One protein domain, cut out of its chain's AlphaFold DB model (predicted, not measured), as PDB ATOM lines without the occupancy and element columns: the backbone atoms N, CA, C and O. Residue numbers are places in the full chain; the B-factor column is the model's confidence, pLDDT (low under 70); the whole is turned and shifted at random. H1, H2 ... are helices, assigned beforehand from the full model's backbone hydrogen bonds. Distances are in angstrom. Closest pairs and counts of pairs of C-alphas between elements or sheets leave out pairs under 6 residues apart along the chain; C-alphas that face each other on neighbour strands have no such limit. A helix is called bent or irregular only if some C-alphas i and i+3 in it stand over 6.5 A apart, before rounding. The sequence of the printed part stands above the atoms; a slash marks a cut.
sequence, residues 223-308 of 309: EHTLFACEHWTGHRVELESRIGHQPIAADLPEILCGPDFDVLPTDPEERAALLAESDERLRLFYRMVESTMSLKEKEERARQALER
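What this domain is: This is residues 223 to 308 of the 309 residues of an uncharacterized protein of Acyrthosiphon pisum (UniProt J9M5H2). One long straight helix, H4, makes the length of a rod, and three shorter helices, H1, H2 and H3, pack on the stretch of it from residue 278 to residue 292. H2 lies nearly along H4 and runs the opposite way, H1 and H3 stand steeply to it, and the last part of the rod, residues 297 to 308, sticks out free. The printed part has 86 residues with four named helices, in the order H1, H2, H3, H4, and no named strand; the class is all helix. The whole is loose, with a radius of gyration of the C-alphas of 16.5 A and spans of 61 by 18 by 18 A.

Where its parts are: H1 covers residues 223 to 228 and measures 7.1 A from first to last C-alpha; C-alpha 223 is at (155.416, 164.982, 118.231). H2, residues 230 to 243, measures 19.0 A and is irregular, with C-alphas 231 and 234 7.8 A apart. H3, residues 249 to 257, measures 13.5 A and is irregular too, with C-alphas 250 and 253 7.0 A apart. H4, residues 268 to 306, measures 56.8 A, from C-alpha 268 at (155.667, 194.911, 138.456) to C-alpha 306 at (150.810, 139.693, 125.885).

How they stand to each other: H4 is the hub, touching the three other helices. With its residues 289 to 292 alone it only just touches H1, with 3 pairs of C-alphas within 8 A; the closest C-alphas are those of Leu 226 and Val 289, 6.8 A apart. These two run opposite ways at a steep tilt of 68 degrees, only just short of about perpendicular. With residues 281 to 292 alone H4 touches H2, at a shallow tilt of 8 degrees, opposite ways; the closest C-alphas are those of His 235 and Met 288, 5.6 A apart. With residues 278 to 285 alone it touches H3, at a steep tilt of 54 degrees, opposite ways; the closest C-alphas are those of Ile 255 and Leu 282, 5.3 A apart. H1 and H2 only just touch, and only at the corner by their link, with 3 pairs of C-alphas within 8 A; the closest are those of Thr 225 and Trp 232, 7.1 A apart. H2 and H3 are apart. In H1 and H4 every O i to N i+4 pair is within hydrogen-bond range; in H2 4 of 10 are, beside 7 of 11 O i to N i+3 pairs, and in H3 3 of 5 are.

The domain as a whole: The C-alphas of Asp 267 and Arg 308, the two farthest apart, are 61.4 A from each other. Without residues 297 to 308 the body spans 43 by 19 by 18 A. The printed part has no cut. The links H1 to H2 and H2 to H3 are tight, and the link H3 to H4, 10 residues, is short. The mean pLDDT of the printed part is 92.6, and residue 308 is under 70.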
ATOM      1  N   GLU A 223     156.283 163.943 118.792       93.06
ATOM      2  CA  GLU A 223     155.416 164.982 118.231       93.06
ATOM      3  C   GLU A 223     154.037 164.427 117.852       93.06
ATOM      4  O   GLU A 223     153.022 164.981 118.264       93.06
ATOM      5  N   HIS A 224     153.990 163.282 117.158       94.81
ATOM      6  CA  HIS A 224     152.727 162.616 116.858       94.81
ATOM      7  C   HIS A 224     151.973 162.257 118.141       94.81
ATOM      8  O   HIS A 224     150.808 162.606 118.283       94.81
ATOM      9  N   THR A 225     152.642 161.602 119.091       95.50
ATOM     10  CA  THR A 225     152.042 161.154 120.356       95.50
ATOM     11  C   THR A 225     151.427 162.321 121.131       95.50
ATOM     12  O   THR A 225     150.274 162.238 121.543       95.50
ATOM     13  N   LEU A 226     152.181 163.409 121.306       95.75
ATOM     14  CA  LEU A 226     151.786 164.533 122.152       95.75
ATOM     15  C   LEU A 226     150.775 165.459 121.470       95.75
ATOM     16  O   LEU A 226     149.825 165.884 122.122       95.75
ATOM     17  N   PHE A 227     150.932 165.738 120.172       95.44
ATOM     18  CA  PHE A 227     150.203 166.828 119.509       95.44
ATOM     19  C   PHE A 227     149.193 166.379 118.446       95.44
ATOM     20  O   PHE A 227     148.240 167.107 118.185       95.44
ATOM     21  N   ALA A 228     149.351 165.190 117.849       94.69
ATOM     22  CA  ALA A 228     148.536 164.772 116.697       94.69
ATOM     23  C   ALA A 228     147.682 163.516 116.931       94.69
ATOM     24  O   ALA A 228     146.649 163.341 116.296       94.69
ATOM     25  N   CYS A 229     148.109 162.607 117.804       96.25
ATOM     26  CA  CYS A 229     147.494 161.296 117.956       96.25
ATOM     27  C   CYS A 229     146.100 161.410 118.587       96.25
ATOM     28  O   CYS A 229     145.965 161.895 119.713       96.25
ATOM     29  N   GLU A 230     145.076 160.938 117.873       95.38
ATOM     30  CA  GLU A 230     143.658 161.014 118.264       95.38
ATOM     31  C   GLU A 230     143.371 160.344 119.614       95.38
ATOM     32  O   GLU A 230     142.581 160.854 120.407       95.38
ATOM     33  N   HIS A 231     144.079 159.253 119.915       96.19
ATOM     34  CA  HIS A 231     143.957 158.519 121.174       96.19
ATOM     35  C   HIS A 231     144.245 159.388 122.412       96.19
ATOM     36  O   HIS A 231     143.600 159.231 123.444       96.19
ATOM     37  N   TRP A 232     145.179 160.339 122.303       96.06
ATOM     38  CA  TRP A 232     145.635 161.174 123.425       96.06
ATOM     39  C   TRP A 232     144.935 162.542 123.501       96.06
ATOM     40  O   TRP A 232     145.368 163.412 124.252       96.06
ATOM     41  N   THR A 233     143.854 162.757 122.744       95.12
ATOM     42  CA  THR A 233     143.092 164.026 122.720       95.12
ATOM     43  C   THR A 233     142.649 164.488 124.106       95.12
ATOM     44  O   THR A 233     142.859 165.647 124.452       95.12
ATOM     45  N   GLY A 234     142.142 163.578 124.943       95.88
ATOM     46  CA  GLY A 234     141.698 163.903 126.304       95.88
ATOM     47  C   GLY A 234     142.795 164.491 127.204       95.88
ATOM     48  O   GLY A 234     142.497 165.294 128.083       95.88
ATOM     49  N   HIS A 235     144.066 164.164 126.956       96.44
ATOM     50  CA  HIS A 235     145.191 164.697 127.732       96.44
ATOM     51  C   HIS A 235     145.537 166.147 127.370       96.44
ATOM     52  O   HIS A 235     146.197 166.824 128.156       96.44
ATOM     53  N   ARG A 236     145.100 166.632 126.198       96.62
ATOM     54  CA  ARG A 236     145.385 167.991 125.714       96.62
ATOM     55  C   ARG A 236     144.400 169.040 126.226       96.62
ATOM     56  O   ARG A 236     144.750 170.212 126.230       96.62
ATOM     57  N   VAL A 237     143.220 168.627 126.697       96.88
ATOM     58  CA  VAL A 237     142.074 169.508 126.990       96.88
ATOM     59  C   VAL A 237     142.419 170.663 127.932       96.88
ATOM     60  O   VAL A 237     142.068 171.806 127.649       96.88
ATOM     61  N   GLU A 238     143.118 170.397 129.040       96.94
ATOM     62  CA  GLU A 238     143.463 171.457 130.001       96.94
ATOM     63  C   GLU A 238     144.409 172.501 129.390       96.94
ATOM     64  O   GLU A 238     144.219 173.699 129.590       96.94
ATOM     65  N   LEU A 239     145.411 172.056 128.623       97.00
ATOM     66  CA  LEU A 239     146.362 172.951 127.964       97.00
ATOM     67  C   LEU A 239     145.695 173.710 126.811       97.00
ATOM     68  O   LEU A 239     145.875 174.917 126.702       97.00
ATOM     69  N   GLU A 240     144.887 173.024 126.002       96.94
ATOM     70  CA  GLU A 240     144.103 173.600 124.906       96.94
ATOM     71  C   GLU A 240     143.173 174.709 125.406       96.94
ATOM     72  O   GLU A 240     143.160 175.804 124.849       96.94
ATOM     73  N   SER A 241     142.469 174.474 126.517       96.81
ATOM     74  CA  SER A 241     141.627 175.497 127.145       96.81
ATOM     75  C   SER A 241     142.427 176.706 127.630       96.81
ATOM     76  O   SER A 241     141.864 177.797 127.719       96.81
ATOM     77  N   ARG A 242     143.706 176.528 127.985       95.75
ATOM     78  CA  ARG A 242     144.572 177.602 128.485       95.75
ATOM     79  C   ARG A 242     145.155 178.453 127.361       95.75
ATOM     80  O   ARG A 242     145.221 179.668 127.510       95.75
ATOM     81  N   ILE A 243     145.590 177.822 126.269       94.69
ATOM     82  CA  ILE A 243     146.234 178.502 125.130       94.69
ATOM     83  C   ILE A 243     145.235 178.922 124.039       94.69
ATOM     84  O   ILE A 243     145.556 179.753 123.198       94.69
ATOM     85  N   GLY A 244     144.010 178.388 124.060       95.75
ATOM     86  CA  GLY A 244     142.918 178.766 123.156       95.75
ATOM     87  C   GLY A 244     142.911 178.045 121.805       95.75
ATOM     88  O   GLY A 244     142.076 178.351 120.956       95.75
ATOM     89  N   HIS A 245     143.817 177.093 121.591       95.38
ATOM     90  CA  HIS A 245     143.860 176.240 120.406       95.38
ATOM     91  C   HIS A 245     144.525 174.900 120.723       95.38
ATOM     92  O   HIS A 245     145.142 174.721 121.774       95.38
ATOM     93  N   GLN A 246     144.420 173.943 119.798       94.62
ATOM     94  CA  GLN A 246     145.099 172.661 119.934       94.62
ATOM     95  C   GLN A 246     146.626 172.874 120.018       94.62
ATOM     96  O   GLN A 246     147.181 173.532 119.132       94.62
ATOM     97  N   PRO A 247     147.312 172.300 121.026       95.56
ATOM     98  CA  PRO A 247     148.759 172.422 121.164       95.56
ATOM     99  C   PRO A 247     149.512 171.797 119.985       95.56
ATOM    100  O   PRO A 247     149.242 170.653 119.602       95.56
ATOM    101  N   ILE A 248     150.500 172.516 119.459       95.88
ATOM    102  CA  ILE A 248     151.409 172.095 118.390       95.88
ATOM    103  C   ILE A 248     152.872 172.312 118.792       95.88
ATOM    104  O   ILE A 248     153.200 173.038 119.728       95.88
ATOM    105  N   ALA A 249     153.803 171.703 118.053       94.25
ATOM    106  CA  ALA A 249     155.233 171.830 118.344       94.25
ATOM    107  C   ALA A 249     155.761 173.278 118.246       94.25
ATOM    108  O   ALA A 249     156.780 173.593 118.860       94.25
ATOM    109  N   ALA A 250     155.080 174.149 117.491       93.94
ATOM    110  CA  ALA A 250     155.442 175.559 117.349       93.94
ATOM    111  C   ALA A 250     155.194 176.385 118.624       93.94
ATOM    112  O   ALA A 250     155.837 177.416 118.784       93.94
ATOM    113  N   ASP A 251     154.350 175.906 119.543       93.81
ATOM    114  CA  ASP A 251     154.024 176.603 120.797       93.81
ATOM    115  C   ASP A 251     155.100 176.390 121.872       93.81
ATOM    116  O   ASP A 251     155.172 177.109 122.867       93.81
ATOM    117  N   LEU A 252     155.961 175.381 121.686       92.75
ATOM    118  CA  LEU A 252     156.958 174.970 122.673       92.75
ATOM    119  C   LEU A 252     157.919 176.081 123.112       92.75
ATOM    120  O   LEU A 252     158.224 176.109 124.300       92.75
ATOM    121  N   PRO A 253     158.432 176.970 122.239       91.44
ATOM    122  CA  PRO A 253     159.301 178.052 122.686       91.44
ATOM    123  C   PRO A 253     158.620 178.949 123.724       91.44
ATOM    124  O   PRO A 253     159.200 179.168 124.781       91.44
ATOM    125  N   GLU A 254     157.383 179.385 123.474       89.56
ATOM    126  CA  GLU A 254     156.635 180.239 124.406       89.56
ATOM    127  C   GLU A 254     156.243 179.473 125.676       89.56
ATOM    128  O   GLU A 254     156.401 179.982 126.778       89.56
ATOM    129  N   ILE A 255     155.800 178.219 125.552       92.94
ATOM    130  CA  ILE A 255     155.409 177.400 126.710       92.94
ATOM    131  C   ILE A 255     156.608 177.088 127.616       92.94
ATOM    132  O   ILE A 255     156.475 177.115 128.836       92.94
ATOM    133  N   LEU A 256     157.764 176.738 127.042       91.12
ATOM    134  CA  LEU A 256     158.933 176.275 127.800       91.12
ATOM    135  C   LEU A 256     159.804 177.415 128.319       91.12
ATOM    136  O   LEU A 256     160.373 177.292 129.402       91.12
ATOM    137  N   CYS A 257     159.967 178.470 127.524       87.88
ATOM    138  CA  CYS A 257     160.865 179.576 127.844       87.88
ATOM    139  C   CYS A 257     160.119 180.804 128.371       87.88
ATOM    140  O   CYS A 257     160.760 181.684 128.942       87.88
ATOM    141  N   GLY A 258     158.798 180.850 128.205       86.69
ATOM    142  CA  GLY A 258     157.988 182.011 128.522       86.69
ATOM    143  C   GLY A 258     158.121 183.143 127.500       86.69
ATOM    144  O   GLY A 258     158.688 182.950 126.421       86.69
ATOM    145  N   PRO A 259     157.566 184.325 127.818       87.19
ATOM    146  CA  PRO A 259     157.644 185.513 126.968       87.19
ATOM    147  C   PRO A 259     159.089 185.991 126.782       87.19
ATOM    148  O   PRO A 259     159.923 185.887 127.687       87.19
ATOM    149  N   ASP A 260     159.366 186.620 125.640       85.50
ATOM    150  CA  ASP A 260     160.624 187.333 125.441       85.50
ATOM    151  C   ASP A 260     160.765 188.482 126.449       85.50
ATOM    152  O   ASP A 260     159.801 189.176 126.783       85.50
ATOM    153  N   PHE A 261     161.998 188.712 126.910       81.56
ATOM    154  CA  PHE A 261     162.301 189.761 127.888       81.56
ATOM    155  C   PHE A 261     161.833 191.147 127.423       81.56
ATOM    156  O   PHE A 261     161.338 191.929 128.230       81.56
ATOM    157  N   ASP A 262     161.938 191.420 126.121       85.19
ATOM    158  CA  ASP A 262     161.583 192.705 125.512       85.19
ATOM    159  C   ASP A 262     160.067 192.973 125.494       85.19
ATOM    160  O   ASP A 262     159.640 194.101 125.257       85.19
ATOM    161  N   VAL A 263     159.249 191.945 125.749       85.56
ATOM    162  CA  VAL A 263     157.778 192.015 125.768       85.56
ATOM    163  C   VAL A 263     157.245 192.117 127.204       85.56
ATOM    164  O   VAL A 263     156.047 192.297 127.418       85.56
ATOM    165  N   LEU A 264     158.117 192.022 128.215       86.38
ATOM    166  CA  LEU A 264     157.701 192.105 129.611       86.38
ATOM    167  C   LEU A 264     157.252 193.532 129.975       86.38
ATOM    168  O   LEU A 264     157.997 194.485 129.734       86.38
ATOM    169  N   PRO A 265     156.083 193.688 130.623       91.94
ATOM    170  CA  PRO A 265     155.640 194.976 131.140       91.94
ATOM    171  C   PRO A 265     156.642 195.582 132.127       91.94
ATOM    172  O   PRO A 265     157.284 194.879 132.915       91.94
ATOM    173  N   THR A 266     156.745 196.911 132.112       92.12
ATOM    174  CA  THR A 266     157.527 197.669 133.101       92.12
ATOM    175  C   THR A 266     156.842 197.675 134.468       92.12
ATOM    176  O   THR A 266     157.521 197.797 135.488       92.12
ATOM    177  N   ASP A 267     155.511 197.550 134.481       95.62
ATOM    178  CA  ASP A 267     154.723 197.459 135.704       95.62
ATOM    179  C   ASP A 267     154.978 196.116 136.425       95.62
ATOM    180  O   ASP A 267     154.861 195.051 135.806       95.62
ATOM    181  N   PRO A 268     155.348 196.130 137.721       93.62
ATOM    182  CA  PRO A 268     155.667 194.911 138.456       93.62
ATOM    183  C   PRO A 268     154.501 193.927 138.599       93.62
ATOM    184  O   PRO A 268     154.749 192.719 138.601       93.62
ATOM    185  N   GLU A 269     153.262 194.406 138.735       94.88
ATOM    186  CA  GLU A 269     152.089 193.546 138.926       94.88
ATOM    187  C   GLU A 269     151.690 192.878 137.608       94.88
ATOM    188  O   GLU A 269     151.523 191.656 137.565       94.88
ATOM    189  N   GLU A 270     151.638 193.641 136.515       93.44
ATOM    190  CA  GLU A 270     151.384 193.108 135.171       93.44
ATOM    191  C   GLU A 270     152.458 192.098 134.755       93.44
ATOM    192  O   GLU A 270     152.152 191.018 134.242       93.44
ATOM    193  N   ARG A 271     153.732 192.405 135.037       92.06
ATOM    194  CA  ARG A 271     154.842 191.481 134.794       92.06
ATOM    195  C   ARG A 271     154.695 190.192 135.600       92.06
ATOM    196  O   ARG A 271     154.927 189.113 135.056       92.06
ATOM    197  N   ALA A 272     154.337 190.284 136.881       92.38
ATOM    198  CA  ALA A 272     154.145 189.111 137.728       92.38
ATOM    199  C   ALA A 272     152.974 188.245 137.240       92.38
ATOM    200  O   ALA A 272     153.108 187.024 137.184       92.38
ATOM    201  N   ALA A 273     151.862 188.864 136.832       93.69
ATOM    202  CA  ALA A 273     150.706 188.161 136.285       93.69
ATOM    203  C   ALA A 273     151.050 187.416 134.984       93.69
ATOM    204  O   ALA A 273     150.690 186.250 134.827       93.69
ATOM    205  N   LEU A 274     151.799 188.055 134.081       90.56
ATOM    206  CA  LEU A 274     152.208 187.454 132.813       90.56
ATOM    207  C   LEU A 274     153.181 186.279 133.020       90.56
ATOM    208  O   LEU A 274     153.042 185.234 132.386       90.56
ATOM    209  N   LEU A 275     154.133 186.404 133.948       89.62
ATOM    210  CA  LEU A 275     155.027 185.296 134.302       89.62
ATOM    211  C   LEU A 275     154.276 184.143 134.985       89.62
ATOM    212  O   LEU A 275     154.506 182.990 134.634       89.62
ATOM    213  N   ALA A 276     153.334 184.434 135.888       93.69
ATOM    214  CA  ALA A 276     152.495 183.411 136.518       93.69
ATOM    215  C   ALA A 276     151.625 182.662 135.493       93.69
ATOM    216  O   ALA A 276     151.416 181.453 135.604       93.69
ATOM    217  N   GLU A 277     151.145 183.366 134.467       93.12
ATOM    218  CA  GLU A 277     150.430 182.769 133.341       93.12
ATOM    219  C   GLU A 277     151.327 181.813 132.543       93.12
ATOM    220  O   GLU A 277     150.931 180.683 132.249       93.12
ATOM    221  N   SER A 278     152.554 182.239 132.241       91.31
ATOM    222  CA  SER A 278     153.563 181.405 131.584       91.31
ATOM    223  C   SER A 278     153.899 180.152 132.398       91.31
ATOM    224  O   SER A 278     153.956 179.053 131.843       91.31
ATOM    225  N   ASP A 279     154.074 180.292 133.714       93.44
ATOM    226  CA  ASP A 279     154.348 179.174 134.619       93.44
ATOM    227  C   ASP A 279     153.195 178.162 134.633       93.44
ATOM    228  O   ASP A 279     153.426 176.951 134.623       93.44
ATOM    229  N   GLU A 280     151.944 178.628 134.595       96.31
ATOM    230  CA  GLU A 280     150.794 177.726 134.538       96.31
ATOM    231  C   GLU A 280     150.706 176.994 133.193       96.31
ATOM    232  O   GLU A 280     150.440 175.790 133.177       96.31
ATOM    233  N   ARG A 281     150.989 177.661 132.064       95.19
ATOM    234  CA  ARG A 281     151.072 176.997 130.747       95.19
ATOM    235  C   ARG A 281     152.146 175.908 130.742       95.19
ATOM    236  O   ARG A 281     151.880 174.787 130.302       95.19
ATOM    237  N   LEU A 282     153.325 176.202 131.295       95.94
ATOM    238  CA  LEU A 282     154.413 175.237 131.450       95.94
ATOM    239  C   LEU A 282     153.992 174.047 132.324       95.94
ATOM    240  O   LEU A 282     154.221 172.889 131.965       95.94
ATOM    241  N   ARG A 283     153.335 174.313 133.457       97.56
ATOM    242  CA  ARG A 283     152.851 173.285 134.389       97.56
ATOM    243  C   ARG A 283     151.825 172.355 133.740       97.56
ATOM    244  O   ARG A 283     151.922 171.136 133.900       97.56
ATOM    245  N   LEU A 284     150.865 172.911 132.998       97.56
ATOM    246  CA  LEU A 284     149.862 172.140 132.259       97.56
ATOM    247  C   LEU A 284     150.504 171.305 131.149       97.56
ATOM    248  O   LEU A 284     150.180 170.126 131.005       97.56
ATOM    249  N   PHE A 285     151.471 171.868 130.422       97.19
ATOM    250  CA  PHE A 285     152.238 171.123 129.428       97.19
ATOM    251  C   PHE A 285     152.998 169.946 130.050       97.19
ATOM    252  O   PHE A 285     152.897 168.821 129.557       97.19
ATOM    253  N   TYR A 286     153.704 170.159 131.166       96.69
ATOM    254  CA  TYR A 286     154.396 169.078 131.872       96.69
ATOM    255  C   TYR A 286     153.436 167.971 132.313       96.69
ATOM    256  O   TYR A 286     153.715 166.798 132.066       96.69
ATOM    257  N   ARG A 287     152.286 168.327 132.897       97.00
ATOM    258  CA  ARG A 287     151.245 167.368 133.295       97.00
ATOM    259  C   ARG A 287     150.711 166.573 132.098       97.00
ATOM    260  O   ARG A 287     150.544 165.354 132.188       97.00
ATOM    261  N   MET A 288     150.451 167.240 130.973       97.12
ATOM    262  CA  MET A 288     150.013 166.595 129.731       97.12
ATOM    263  C   MET A 288     151.054 165.578 129.249       97.12
ATOM    264  O   MET A 288     150.714 164.421 128.993       97.12
ATOM    265  N   VAL A 289     152.325 165.982 129.157       97.00
ATOM    266  CA  VAL A 289     153.419 165.107 128.710       97.00
ATOM    267  C   VAL A 289     153.594 163.926 129.658       97.00
ATOM    268  O   VAL A 289     153.659 162.785 129.205       97.00
ATOM    269  N   GLU A 290     153.646 164.176 130.964       96.44
ATOM    270  CA  GLU A 290     153.843 163.140 131.974       96.44
ATOM    271  C   GLU A 290     152.704 162.118 131.960       96.44
ATOM    272  O   GLU A 290     152.966 160.915 131.915       96.44
ATOM    273  N   SER A 291     151.449 162.574 131.936       96.19
ATOM    274  CA  SER A 291     150.285 161.684 131.908       96.19
ATOM    275  C   SER A 291     150.232 160.844 130.628       96.19
ATOM    276  O   SER A 291     150.074 159.624 130.713       96.19
ATOM    277  N   THR A 292     150.457 161.466 129.465       96.56
ATOM    278  CA  THR A 292     150.477 160.790 128.158       96.56
ATOM    279  C   THR A 292     151.592 159.750 128.096       96.56
ATOM    280  O   THR A 292     151.350 158.579 127.807       96.56
ATOM    281  N   MET A 293     152.830 160.146 128.406       94.56
ATOM    282  CA  MET A 293     153.992 159.261 128.297       94.56
ATOM    283  C   MET A 293     153.946 158.128 129.324       94.56
ATOM    284  O   MET A 293     154.305 156.999 128.993       94.56
ATOM    285  N   SER A 294     153.460 158.392 130.538       93.88
ATOM    286  CA  SER A 294     153.311 157.364 131.574       93.88
ATOM    287  C   SER A 294     152.245 156.333 131.212       93.88
ATOM    288  O   SER A 294     152.443 155.139 131.447       93.88
ATOM    289  N   LEU A 295     151.111 156.767 130.651       95.31
ATOM    290  CA  LEU A 295     150.048 155.852 130.239       95.31
ATOM    291  C   LEU A 295     150.463 155.048 129.004       95.31
ATOM    292  O   LEU A 295     150.391 153.820 129.035       95.31
ATOM    293  N   LYS A 296     151.040 155.707 127.993       94.06
ATOM    294  CA  LYS A 296     151.611 155.039 126.818       94.06
ATOM    295  C   LYS A 296     152.636 153.972 127.203       94.06
ATOM    296  O   LYS A 296     152.628 152.872 126.661       94.06
ATOM    297  N   GLU A 297     153.511 154.266 128.164       91.06
ATOM    298  CA  GLU A 297     154.495 153.298 128.650       91.06
ATOM    299  C   GLU A 297     153.832 152.077 129.317       91.06
ATOM    300  O   GLU A 297     154.279 150.947 129.118       91.06
ATOM    301  N   LYS A 298     152.763 152.272 130.100       91.50
ATOM    302  CA  LYS A 298     151.996 151.166 130.703       91.50
ATOM    303  C   LYS A 298     151.327 150.297 129.640       91.50
ATOM    304  O   LYS A 298     151.427 149.074 129.723       91.50
ATOM    305  N   GLU A 299     150.692 150.911 128.647       92.56
ATOM    306  CA  GLU A 299     150.038 150.204 127.541       92.56
ATOM    307  C   GLU A 299     151.048 149.422 126.696       92.56
ATOM    308  O   GLU A 299     150.837 148.245 126.402       92.56
ATOM    309  N   GLU A 300     152.201 150.021 126.395       88.88
ATOM    310  CA  GLU A 300     153.289 149.357 125.679       88.88
ATOM    311  C   GLU A 300     153.849 148.165 126.471       88.88
ATOM    312  O   GLU A 300     154.092 147.099 125.903       88.88
ATOM    313  N   ARG A 301     154.003 148.288 127.798       85.81
ATOM    314  CA  ARG A 301     154.396 147.157 128.655       85.81
ATOM    315  C   ARG A 301     153.349 146.044 128.659       85.81
ATOM    316  O   ARG A 301     153.731 144.877 128.599       85.81
ATOM    317  N   ALA A 302     152.062 146.380 128.727       89.12
ATOM    318  CA  ALA A 302     150.978 145.397 128.691       89.12
ATOM    319  C   ALA A 302     150.961 144.638 127.355       89.12
ATOM    320  O   ALA A 302     150.916 143.408 127.341       89.12
ATOM    321  N   ARG A 303     151.113 145.359 126.239       86.44
ATOM    322  CA  ARG A 303     151.233 144.793 124.888       86.44
ATOM    323  C   ARG A 303     152.416 143.830 124.778       86.44
ATOM    324  O   ARG A 303     152.260 142.702 124.326       86.44
ATOM    325  N   GLN A 304     153.591 144.238 125.254       82.25
ATOM    326  CA  GLN A 304     154.780 143.383 125.254       82.25
ATOM    327  C   GLN A 304     154.663 142.168 126.185       82.25
ATOM    328  O   GLN A 304     155.341 141.170 125.952       82.25
ATOM    329  N   ALA A 305     153.873 142.251 127.259       83.44
ATOM    330  CA  ALA A 305     153.608 141.111 128.134       83.44
ATOM    331  C   ALA A 305     152.704 140.079 127.443       83.44
ATOM    332  O   ALA A 305     152.995 138.889 127.520       83.44
ATOM    333  N   LEU A 306     151.681 140.537 126.712       84.50
ATOM    334  CA  LEU A 306     150.810 139.693 125.885       84.50
ATOM    335  C   LEU A 306     151.579 138.971 124.770       84.50
ATOM    336  O   LEU A 306     151.292 137.821 124.487       84.50
ATOM    337  N   GLU A 307     152.580 139.613 124.162       77.56
ATOM    338  CA  GLU A 307     153.425 138.985 123.128       77.56
ATOM    339  C   GLU A 307     154.374 137.898 123.670       77.56
ATOM    340  O   GLU A 307     154.960 137.153 122.885       77.56
ATOM    341  N   ARG A 308     154.591 137.835 124.992       66.06
ATOM    342  CA  ARG A 308     155.502 136.869 125.635       66.06
ATOM    343  C   ARG A 308     154.799 135.691 126.306       66.06
ATOM    344  O   ARG A 308     155.494 134.730 126.631       66.06
TER     345      ARG A 308